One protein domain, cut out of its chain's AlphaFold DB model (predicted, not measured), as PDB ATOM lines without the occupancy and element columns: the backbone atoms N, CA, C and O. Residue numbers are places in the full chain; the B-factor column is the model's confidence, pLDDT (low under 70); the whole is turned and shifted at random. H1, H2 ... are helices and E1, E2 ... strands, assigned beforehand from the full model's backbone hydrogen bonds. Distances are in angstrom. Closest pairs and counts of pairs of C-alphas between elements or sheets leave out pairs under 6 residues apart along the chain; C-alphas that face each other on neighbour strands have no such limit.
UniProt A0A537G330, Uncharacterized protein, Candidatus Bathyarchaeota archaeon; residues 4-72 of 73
ATOM      1  N   LEU A   4     268.919  20.622  43.011       96.94
ATOM      2  CA  LEU A   4     270.181  21.354  42.925       96.94
ATOM      3  C   LEU A   4     271.190  20.530  42.124       96.94
ATOM      4  O   LEU A   4     271.337  19.331  42.370       96.94
ATOM      5  N   ARG A   5     271.842  21.142  41.133       97.06
ATOM      6  CA  ARG A   5     272.827  20.472  40.270       97.06
ATOM      7  C   ARG A   5     274.027  21.371  40.002       97.06
ATOM      8  O   ARG A   5     273.859  22.560  39.756       97.06
ATOM      9  N   ILE A   6     275.219  20.779  40.008       95.94
ATOM     10  CA  ILE A   6     276.457  21.440  39.575       95.94
ATOM     11  C   ILE A   6     276.598  21.295  38.052       95.94
ATOM     12  O   ILE A   6     276.255  20.256  37.487       95.94
ATOM     13  N   GLY A   7     277.110  22.340  37.407       94.69
ATOM     14  CA  GLY A   7     277.147  22.530  35.961       94.69
ATOM     15  C   GLY A   7     275.975  23.388  35.479       94.69
ATOM     16  O   GLY A   7     274.914  23.406  36.094       94.69
ATOM     17  N   LEU A   8     276.160  24.105  34.371       93.62
ATOM     18  CA  LEU A   8     275.101  24.900  33.741       93.62
ATOM     19  C   LEU A   8     274.384  24.099  32.641       93.62
ATOM     20  O   LEU A   8     274.988  23.208  32.035       93.62
ATOM     21  N   PRO A   9     273.106  24.404  32.348       91.69
ATOM     22  CA  PRO A   9     272.419  23.804  31.214       91.69
ATOM     23  C   PRO A   9     273.095  24.200  29.884       91.69
ATOM     24  O   PRO A   9     273.727  25.255  29.794       91.69
ATOM     25  N   PRO A  10     272.946  23.389  28.819       87.69
ATOM     26  CA  PRO A  10     273.513  23.705  27.512       87.69
ATOM     27  C   PRO A  10     273.123  25.109  27.028       87.69
ATOM     28  O   PRO A  10     271.949  25.472  27.056       87.69
ATOM     29  N   GLY A  11     274.108  25.881  26.563       84.62
ATOM     30  CA  GLY A  11     273.919  27.252  26.067       84.62
ATOM     31  C   GLY A  11     274.182  28.346  27.103       84.62
ATOM     32  O   GLY A  11     274.582  29.443  26.721       84.62
ATOM     33  N   GLU A  12     274.090  28.038  28.397       79.06
ATOM     34  CA  GLU A  12     274.401  28.976  29.476       79.06
ATOM     35  C   GLU A  12     275.837  28.749  29.947       79.06
ATOM     36  O   GLU A  12     276.126  27.774  30.629       79.06
ATOM     37  N   LYS A  13     276.779  29.611  29.542       79.31
ATOM     38  CA  LYS A  13     278.211  29.444  29.879       79.31
ATOM     39  C   LYS A  13     278.761  30.479  30.860       79.31
ATOM     40  O   LYS A  13     279.891  30.336  31.307       79.31
ATOM     41  N   LYS A  14     278.004  31.541  31.141       87.62
ATOM     42  CA  LYS A  14     278.497  32.716  31.886       87.62
ATOM     43  C   LYS A  14     277.767  32.979  33.203       87.62
ATOM     44  O   LYS A  14     278.207  33.835  33.960       87.62
ATOM     45  N   ALA A  15     276.656  32.295  33.462       92.25
ATOM     46  CA  ALA A  15     275.880  32.496  34.678       92.25
ATOM     47  C   ALA A  15     276.551  31.819  35.887       92.25
ATOM     48  O   ALA A  15     277.190  30.782  35.740       92.25
ATOM     49  N   LEU A  16     276.389  32.381  37.085       96.44
ATOM     50  CA  LEU A  16     276.829  31.725  38.327       96.44
ATOM     51  C   LEU A  16     275.843  30.629  38.752       96.44
ATOM     52  O   LEU A  16     276.236  29.557  39.205       96.44
ATOM     53  N   GLY A  17     274.557  30.889  38.530       96.38
ATOM     54  CA  GLY A  17     273.471  29.943  38.696       96.38
ATOM     55  C   GLY A  17     272.356  30.210  37.689       96.38
ATOM     56  O   GLY A  17     272.355  31.231  37.005       96.38
ATOM     57  N   CYS A  18     271.445  29.252  37.542       95.56
ATOM     58  CA  CYS A  18     270.266  29.385  36.698       95.56
ATOM     59  C   CYS A  18     269.149  28.445  37.154       95.56
ATOM     60  O   CYS A  18     269.302  27.219  37.162       95.56
ATOM     61  N   TYR A  19     267.984  29.002  37.463       95.81
ATOM     62  CA  TYR A  19     266.765  28.242  37.664       95.81
ATOM     63  C   TYR A  19     266.083  27.911  36.331       95.81
ATOM     64  O   TYR A  19     265.575  28.776  35.608       95.81
ATOM     65  N   VAL A  20     265.964  26.615  36.040       93.94
ATOM     66  CA  VAL A  20     265.275  26.107  34.850       93.94
ATOM     67  C   VAL A  20     263.888  25.598  35.227       93.94
ATOM     68  O   VAL A  20     263.716  24.480  35.716       93.94
ATOM     69  N   HIS A  21     262.863  26.401  34.929       92.25
ATOM     70  CA  HIS A  21     261.477  26.130  35.335       92.25
ATOM     71  C   HIS A  21     260.938  24.766  34.871       92.25
ATOM     72  O   HIS A  21     260.266  24.081  35.637       92.25
ATOM     73  N   ARG A  22     261.247  24.342  33.633       92.88
ATOM     74  CA  ARG A  22     260.762  23.062  33.074       92.88
ATOM     75  C   ARG A  22     261.292  21.859  33.843       92.88
ATOM     76  O   ARG A  22     260.629  20.835  33.910       92.88
ATOM     77  N   GLN A  23     262.489  22.001  34.399       94.88
ATOM     78  CA  GLN A  23     263.197  20.939  35.102       94.88
ATOM     79  C   GLN A  23     263.025  21.063  36.619       94.88
ATOM     80  O   GLN A  23     263.334  20.120  37.335       94.88
ATOM     81  N   LYS A  24     262.498  22.204  37.098       95.19
ATOM     82  CA  LYS A  24     262.416  22.559  38.520       95.19
ATOM     83  C   LYS A  24     263.777  22.378  39.198       95.19
ATOM     84  O   LYS A  24     263.864  21.794  40.272       95.19
ATOM     85  N   THR A  25     264.828  22.881  38.557       97.31
ATOM     86  CA  THR A  25     266.215  22.684  38.993       97.31
ATOM     87  C   THR A  25     266.942  24.013  39.023       97.31
ATOM     88  O   THR A  25     266.844  24.788  38.071       97.31
ATOM     89  N   ILE A  26     267.675  24.250  40.104       97.62
ATOM     90  CA  ILE A  26     268.709  25.273  40.192       97.62
ATOM     91  C   ILE A  26     270.016  24.619  39.749       97.62
ATOM     92  O   ILE A  26     270.488  23.657  40.358       97.62
ATOM     93  N   TYR A  27     270.561  25.124  38.656       97.69
ATOM     94  CA  TYR A  27     271.892  24.788  38.178       97.69
ATOM     95  C   TYR A  27     272.882  25.801  38.728       97.69
ATOM     96  O   TYR A  27     272.589  26.991  38.713       97.69
ATOM     97  N   ILE A  28     274.034  25.343  39.198       97.44
ATOM     98  CA  ILE A  28     275.112  26.179  39.730       97.44
ATOM     99  C   ILE A  28     276.379  25.875  38.943       97.44
ATOM    100  O   ILE A  28     276.701  24.711  38.714       97.44
ATOM    101  N   SER A  29     277.111  26.897  38.513       96.38
ATOM    102  CA  SER A  29     278.231  26.719  37.586       96.38
ATOM    103  C   SER A  29     279.418  25.959  38.180       96.38
ATOM    104  O   SER A  29     280.090  25.230  37.449       96.38
ATOM    105  N   SER A  30     279.660  26.070  39.487       95.44
ATOM    106  CA  SER A  30     280.755  25.388  40.182       95.44
ATOM    107  C   SER A  30     280.403  25.071  41.638       95.44
ATOM    108  O   SER A  30     279.433  25.578  42.196       95.44
ATOM    109  N   GLN A  31     281.218  24.233  42.280       94.69
ATOM    110  CA  GLN A  31     281.079  23.956  43.708       94.69
ATOM    111  C   GLN A  31     281.320  25.201  44.579       94.69
ATOM    112  O   GLN A  31     280.738  25.294  45.649       94.69
ATOM    113  N   GLU A  32     282.129  26.165  44.141       94.88
ATOM    114  CA  GLU A  32     282.352  27.422  44.871       94.88
ATOM    115  C   GLU A  32     281.045  28.210  45.026       94.88
ATOM    116  O   GLU A  32     280.630  28.520  46.140       94.88
ATOM    117  N   TYR A  33     280.325  28.426  43.920       96.19
ATOM    118  CA  TYR A  33     279.050  29.150  43.927       96.19
ATOM    119  C   TYR A  33     277.900  28.370  44.567       96.19
ATOM    120  O   TYR A  33     276.846  28.938  44.837       96.19
ATOM    121  N   LEU A  34     278.089  27.076  44.842       94.12
ATOM    122  CA  LEU A  34     277.137  26.295  45.629       94.12
ATOM    123  C   LEU A  34     277.105  26.767  47.086       94.12
ATOM    124  O   LEU A  34     276.076  26.650  47.740       94.12
ATOM    125  N   TYR A  35     278.223  27.290  47.586       94.69
ATOM    126  CA  TYR A  35     278.339  27.822  48.941       94.69
ATOM    127  C   TYR A  35     278.137  29.337  49.002       94.69
ATOM    128  O   TYR A  35     278.215  29.910  50.085       94.69
ATOM    129  N   ASP A  36     277.847  29.983  47.871       97.12
ATOM    130  CA  ASP A  36     277.455  31.386  47.842       97.12
ATOM    131  C   ASP A  36     275.948  31.501  48.156       97.12
ATOM    132  O   ASP A  36     275.101  31.160  47.316       97.12
ATOM    133  N   PRO A  37     275.571  31.987  49.356       96.81
ATOM    134  CA  PRO A  37     274.169  32.072  49.736       96.81
ATOM    135  C   PRO A  37     273.398  33.059  48.853       96.81
ATOM    136  O   PRO A  37     272.214  32.839  48.595       96.81
ATOM    137  N   TYR A  38     274.046  34.111  48.339       97.88
ATOM    138  CA  TYR A  38     273.393  35.076  47.460       97.88
ATOM    139  C   TYR A  38     272.929  34.402  46.167       97.88
ATOM    140  O   TYR A  38     271.766  34.554  45.788       97.88
ATOM    141  N   VAL A  39     273.797  33.611  45.525       97.62
ATOM    142  CA  VAL A  39     273.472  32.908  44.270       97.62
ATOM    143  C   VAL A  39     272.320  31.926  44.480       97.62
ATOM    144  O   VAL A  39     271.354  31.932  43.714       97.62
ATOM    145  N   LEU A  40     272.367  31.119  45.546       97.25
ATOM    146  CA  LEU A  40     271.301  30.161  45.845       97.25
ATOM    147  C   LEU A  40     269.956  30.843  46.100       97.25
ATOM    148  O   LEU A  40     268.938  30.413  45.558       97.25
ATOM    149  N   ILE A  41     269.935  31.909  46.903       97.62
ATOM    150  CA  ILE A  41     268.700  32.624  47.234       97.62
ATOM    151  C   ILE A  41     268.139  33.341  45.998       97.62
ATOM    152  O   ILE A  41     266.922  33.340  45.792       97.62
ATOM    153  N   HIS A  42     269.004  33.903  45.147       97.69
ATOM    154  CA  HIS A  42     268.615  34.535  43.882       97.69
ATOM    155  C   HIS A  42     267.894  33.544  42.960       97.69
ATOM    156  O   HIS A  42     266.783  33.814  42.500       97.69
ATOM    157  N   GLU A  43     268.462  32.356  42.748       96.94
ATOM    158  CA  GLU A  43     267.829  31.333  41.906       96.94
ATOM    159  C   GLU A  43     266.600  30.697  42.568       96.94
ATOM    160  O   GLU A  43     265.605  30.376  41.907       96.94
ATOM    161  N   PHE A  44     266.609  30.563  43.893       96.88
ATOM    162  CA  PHE A  44     265.449  30.082  44.634       96.88
ATOM    163  C   PHE A  44     264.272  31.058  44.557       96.88
ATOM    164  O   PHE A  44     263.121  30.635  44.434       96.88
ATOM    165  N   TYR A  45     264.526  32.366  44.532       96.56
ATOM    166  CA  TYR A  45     263.484  33.356  44.283       96.56
ATOM    167  C   TYR A  45     262.800  33.136  42.926       96.56
ATOM    168  O   TYR A  45     261.567  33.189  42.837       96.56
ATOM    169  N   HIS A  46     263.560  32.826  41.871       95.69
ATOM    170  CA  HIS A  46     262.983  32.500  40.563       95.69
ATOM    171  C   HIS A  46     262.084  31.259  40.622       95.69
ATOM    172  O   HIS A  46     261.013  31.252  40.003       95.69
ATOM    173  N   HIS A  47     262.451  30.255  41.427       95.31
ATOM    174  CA  HIS A  47     261.576  29.121  41.732       95.31
ATOM    175  C   HIS A  47     260.280  29.566  42.417       95.31
ATOM    176  O   HIS A  47     259.200  29.265  41.902       95.31
ATOM    177  N   LEU A  48     260.368  30.316  43.522       94.69
ATOM    178  CA  LEU A  48     259.207  30.797  44.283       94.69
ATOM    179  C   LEU A  48     258.235  31.595  43.413       94.69
ATOM    180  O   LEU A  48     257.022  31.396  43.474       94.69
ATOM    181  N   ARG A  49     258.761  32.477  42.558       93.56
ATOM    182  CA  ARG A  49     257.946  33.272  41.635       93.56
ATOM    183  C   ARG A  49     257.214  32.402  40.630       93.56
ATOM    184  O   ARG A  49     256.026  32.619  40.418       93.56
ATOM    185  N   ASN A  50     257.907  31.420  40.056       91.50
ATOM    186  CA  ASN A  50     257.327  30.509  39.083       91.50
ATOM    187  C   ASN A  50     256.236  29.611  39.689       91.50
ATOM    188  O   ASN A  50     255.190  29.449  39.066       91.50
ATOM    189  N   VAL A  51     256.447  29.052  40.888       91.12
ATOM    190  CA  VAL A  51     255.443  28.185  41.539       91.12
ATOM    191  C   VAL A  51     254.286  28.971  42.151       91.12
ATOM    192  O   VAL A  51     253.173  28.462  42.206       91.12
ATOM    193  N   GLY A  52     254.512  30.224  42.554       86.25
ATOM    194  CA  GLY A  52     253.483  31.113  43.095       86.25
ATOM    195  C   GLY A  52     252.535  31.707  42.046       86.25
ATOM    196  O   GLY A  52     251.874  32.700  42.337       86.25
ATOM    197  N   GLY A  53     252.519  31.177  40.817       78.50
ATOM    198  CA  GLY A  53     251.644  31.633  39.730       78.50
ATOM    199  C   GLY A  53     251.949  33.043  39.213       78.50
ATOM    200  O   GLY A  53     251.215  33.571  38.381       78.50
ATOM    201  N   LYS A  54     253.032  33.669  39.681       77.06
ATOM    202  CA  LYS A  54     253.485  34.964  39.179       77.06
ATOM    203  C   LYS A  54     254.338  34.720  37.931       77.06
ATOM    204  O   LYS A  54     255.107  33.761  37.868       77.06
ATOM    205  N   HIS A  55     254.242  35.604  36.936       74.06
ATOM    206  CA  HIS A  55     255.176  35.593  35.803       74.06
ATOM    207  C   HIS A  55     256.635  35.599  36.291       74.06
ATOM    208  O   HIS A  55     256.911  36.022  37.425       74.06
ATOM    209  N   ARG A  56     257.547  35.128  35.418       72.81
ATOM    210  CA  ARG A  56     258.996  35.009  35.668       72.81
ATOM    211  C   ARG A  56     259.498  36.183  36.514       72.81
ATOM    212  O   ARG A  56     259.238  37.343  36.191       72.81
ATOM    213  N   GLY A  57     260.166  35.860  37.625       77.56
ATOM    214  CA  GLY A  57     260.843  36.858  38.444       77.56
ATOM    215  C   GLY A  57     261.798  37.672  37.575       77.56
ATOM    216  O   GLY A  57     262.404  37.138  36.652       77.56
ATOM    217  N   THR A  58     261.894  38.975  37.825       91.12
ATOM    218  CA  THR A  58     262.912  39.798  37.169       91.12
ATOM    219  C   THR A  58     264.215  39.693  37.949       91.12
ATOM    220  O   THR A  58     264.182  39.591  39.179       91.12
ATOM    221  N   GLU A  59     265.349  39.814  37.258       94.81
ATOM    222  CA  GLU A  59     266.677  39.823  37.890       94.81
ATOM    223  C   GLU A  59     266.791  40.875  39.001       94.81
ATOM    224  O   GLU A  59     267.368  40.622  40.053       94.81
ATOM    225  N   ARG A  60     266.157  42.043  38.815       95.88
ATOM    226  CA  ARG A  60     266.128  43.106  39.830       95.88
ATOM    227  C   ARG A  60     265.457  42.653  41.126       95.88
ATOM    228  O   ARG A  60     265.974  42.933  42.203       95.88
ATOM    229  N   HIS A  61     264.306  41.989  41.036       95.69
ATOM    230  CA  HIS A  61     263.601  41.538  42.233       95.69
ATOM    231  C   HIS A  61     264.294  40.340  42.889       95.69
ATOM    232  O   HIS A  61     264.282  40.255  44.109       95.69
ATOM    233  N   ALA A  62     264.908  39.453  42.100       96.44
ATOM    234  CA  ALA A  62     265.705  38.343  42.617       96.44
ATOM    235  C   ALA A  62     266.901  38.854  43.431       96.44
ATOM    236  O   ALA A  62     267.055  38.490  44.595       96.44
ATOM    237  N   LYS A  63     267.639  39.822  42.870       97.25
ATOM    238  CA  LYS A  63     268.724  40.525  43.560       97.25
ATOM    239  C   LYS A  63     268.246  41.177  44.856       97.25
ATOM    240  O   LYS A  63     268.863  40.988  45.898       97.25
ATOM    241  N   GLN A  64     267.163  41.955  44.798       97.06
ATOM    242  CA  GLN A  64     266.636  42.639  45.982       97.06
ATOM    243  C   GLN A  64     266.221  41.639  47.064       97.06
ATOM    244  O   GLN A  64     266.565  41.829  48.224       97.06
ATOM    245  N   PHE A  65     265.531  40.564  46.682       96.38
ATOM    246  CA  PHE A  65     265.128  39.511  47.606       96.38
ATOM    247  C   PHE A  65     266.338  38.855  48.280       96.38
ATOM    248  O   PHE A  65     266.350  38.740  49.501       96.38
ATOM    249  N   ALA A  66     267.367  38.483  47.510       97.44
ATOM    250  CA  ALA A  66     268.573  37.859  48.047       97.44
ATOM    251  C   ALA A  66     269.328  38.779  49.015       97.44
ATOM    252  O   ALA A  66     269.680  38.353  50.113       97.44
ATOM    253  N   LEU A  67     269.515  40.052  48.651       97.38
ATOM    254  CA  LEU A  67     270.176  41.027  49.522       97.38
ATOM    255  C   LEU A  67     269.383  41.280  50.806       97.38
ATOM    256  O   LEU A  67     269.973  41.265  51.879       97.38
ATOM    257  N   SER A  68     268.064  41.475  50.713       97.12
ATOM    258  CA  SER A  68     267.218  41.687  51.892       97.12
ATOM    259  C   SER A  68     267.174  40.462  52.808       97.12
ATOM    260  O   SER A  68     267.182  40.607  54.026       97.12
ATOM    261  N   PHE A  69     267.148  39.252  52.240       96.38
ATOM    262  CA  PHE A  69     267.205  38.023  53.029       96.38
ATOM    263  C   PHE A  69     268.526  37.925  53.801       96.38
ATOM    264  O   PHE A  69     268.517  37.656  54.998       96.38
ATOM    265  N   LEU A  70     269.653  38.204  53.139       96.12
ATOM    266  CA  LEU A  70     270.978  38.109  53.755       96.12
ATOM    267  C   LEU A  70     271.265  39.226  54.756       96.12
ATOM    268  O   LEU A  70     271.929  38.977  55.756       96.12
ATOM    269  N   SER A  71     270.727  40.428  54.540       93.50
ATOM    270  CA  SER A  71     270.871  41.550  55.475       93.50
ATOM    271  C   SER A  71     270.091  41.375  56.781       93.50
ATOM    272  O   SER A  71     270.189  42.225  57.657       93.50
ATOM    273  N   THR A  72     269.263  40.333  56.887       71.94
ATOM    274  CA  THR A  72     268.466  40.031  58.090       71.94
ATOM    275  C   THR A  72     269.226  39.112  59.066       71.94
ATOM    276  O   THR A  72     268.637  38.605  60.018       71.94
TER     277      THR A  72
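What this domain is: This is residues 4 to 72 of the 73 residues of an uncharacterized protein of Candidatus Bathyarchaeota archaeon (UniProt A0A537G330). A small three-stranded sheet has the long helix H2 lying along one face, over E3 and E2, and H3 packs steeply across H2 without reaching the sheet. The short H1 sits on the same face as H2, near the end of the sheet where E1 and E3 finish. The printed part has 69 residues, with three named strands followed by three named helices; the sheet order is E1, E3, E2, mixed, and the class is mixed, helices and strands. H2 and the sheet make two layers, a helix on one face of a sheet. The whole is compact, with a radius of gyration of the C-alphas of 11.5 A, and rounded, with spans of 28 by 27 by 17 A.

How they stand to each other: In the sheet, E3, residues 25 to 28, is the inner strand. E2, residues 17 to 20, is its antiparallel neighbour at 161 degrees and forms a hairpin with it; N 18 and O 27 are 2.8 A apart, within hydrogen-bond range. E1, residues 4 to 6, is parallel to E3 at 34 degrees, with N 28 and O 5 at 2.8 A. H2, residues 37 to 51, is on the sheet at a height of 8.6 A, along the strands at 12 degrees to E2 on the local plane; its closest C-alphas to E2 are Glu 43 and Tyr 19, 5.4 A. H3, residues 59 to 70, touches H2 at a steep tilt of 58 degrees, opposite ways, the closest C-alphas being His 42 and Ala 62, 5.0 A. H3 is apart from E1, E2 and E3. H1, residues 31 to 34, is close to H2 but not clearly touching; the closest C-alphas, Tyr 33 and Val 39, are 6.7 A apart. In H2 and H3 every O i to N i+4 pair is within hydrogen-bond range; H1 is too short for such a pair.

Where its parts are: E1 begins at C-alpha 4 (270.181, 21.354, 42.925) and is 7.1 A long. E2 spans 9.8 A, E3 9.6 A and H1 5.0 A. H2 spans 20.8 A from C-alpha 37 (274.169, 32.072, 49.736). H3 spans 16.5 A and ends at C-alpha 70 (270.978, 38.109, 53.755).

The domain as a whole: The C-alphas of Pro 10 and Thr 72, the two farthest apart, are 35.0 A apart. The printed part has no cut and no long link. The mean pLDDT of the printed part is 92.8, and no printed residue is under 70.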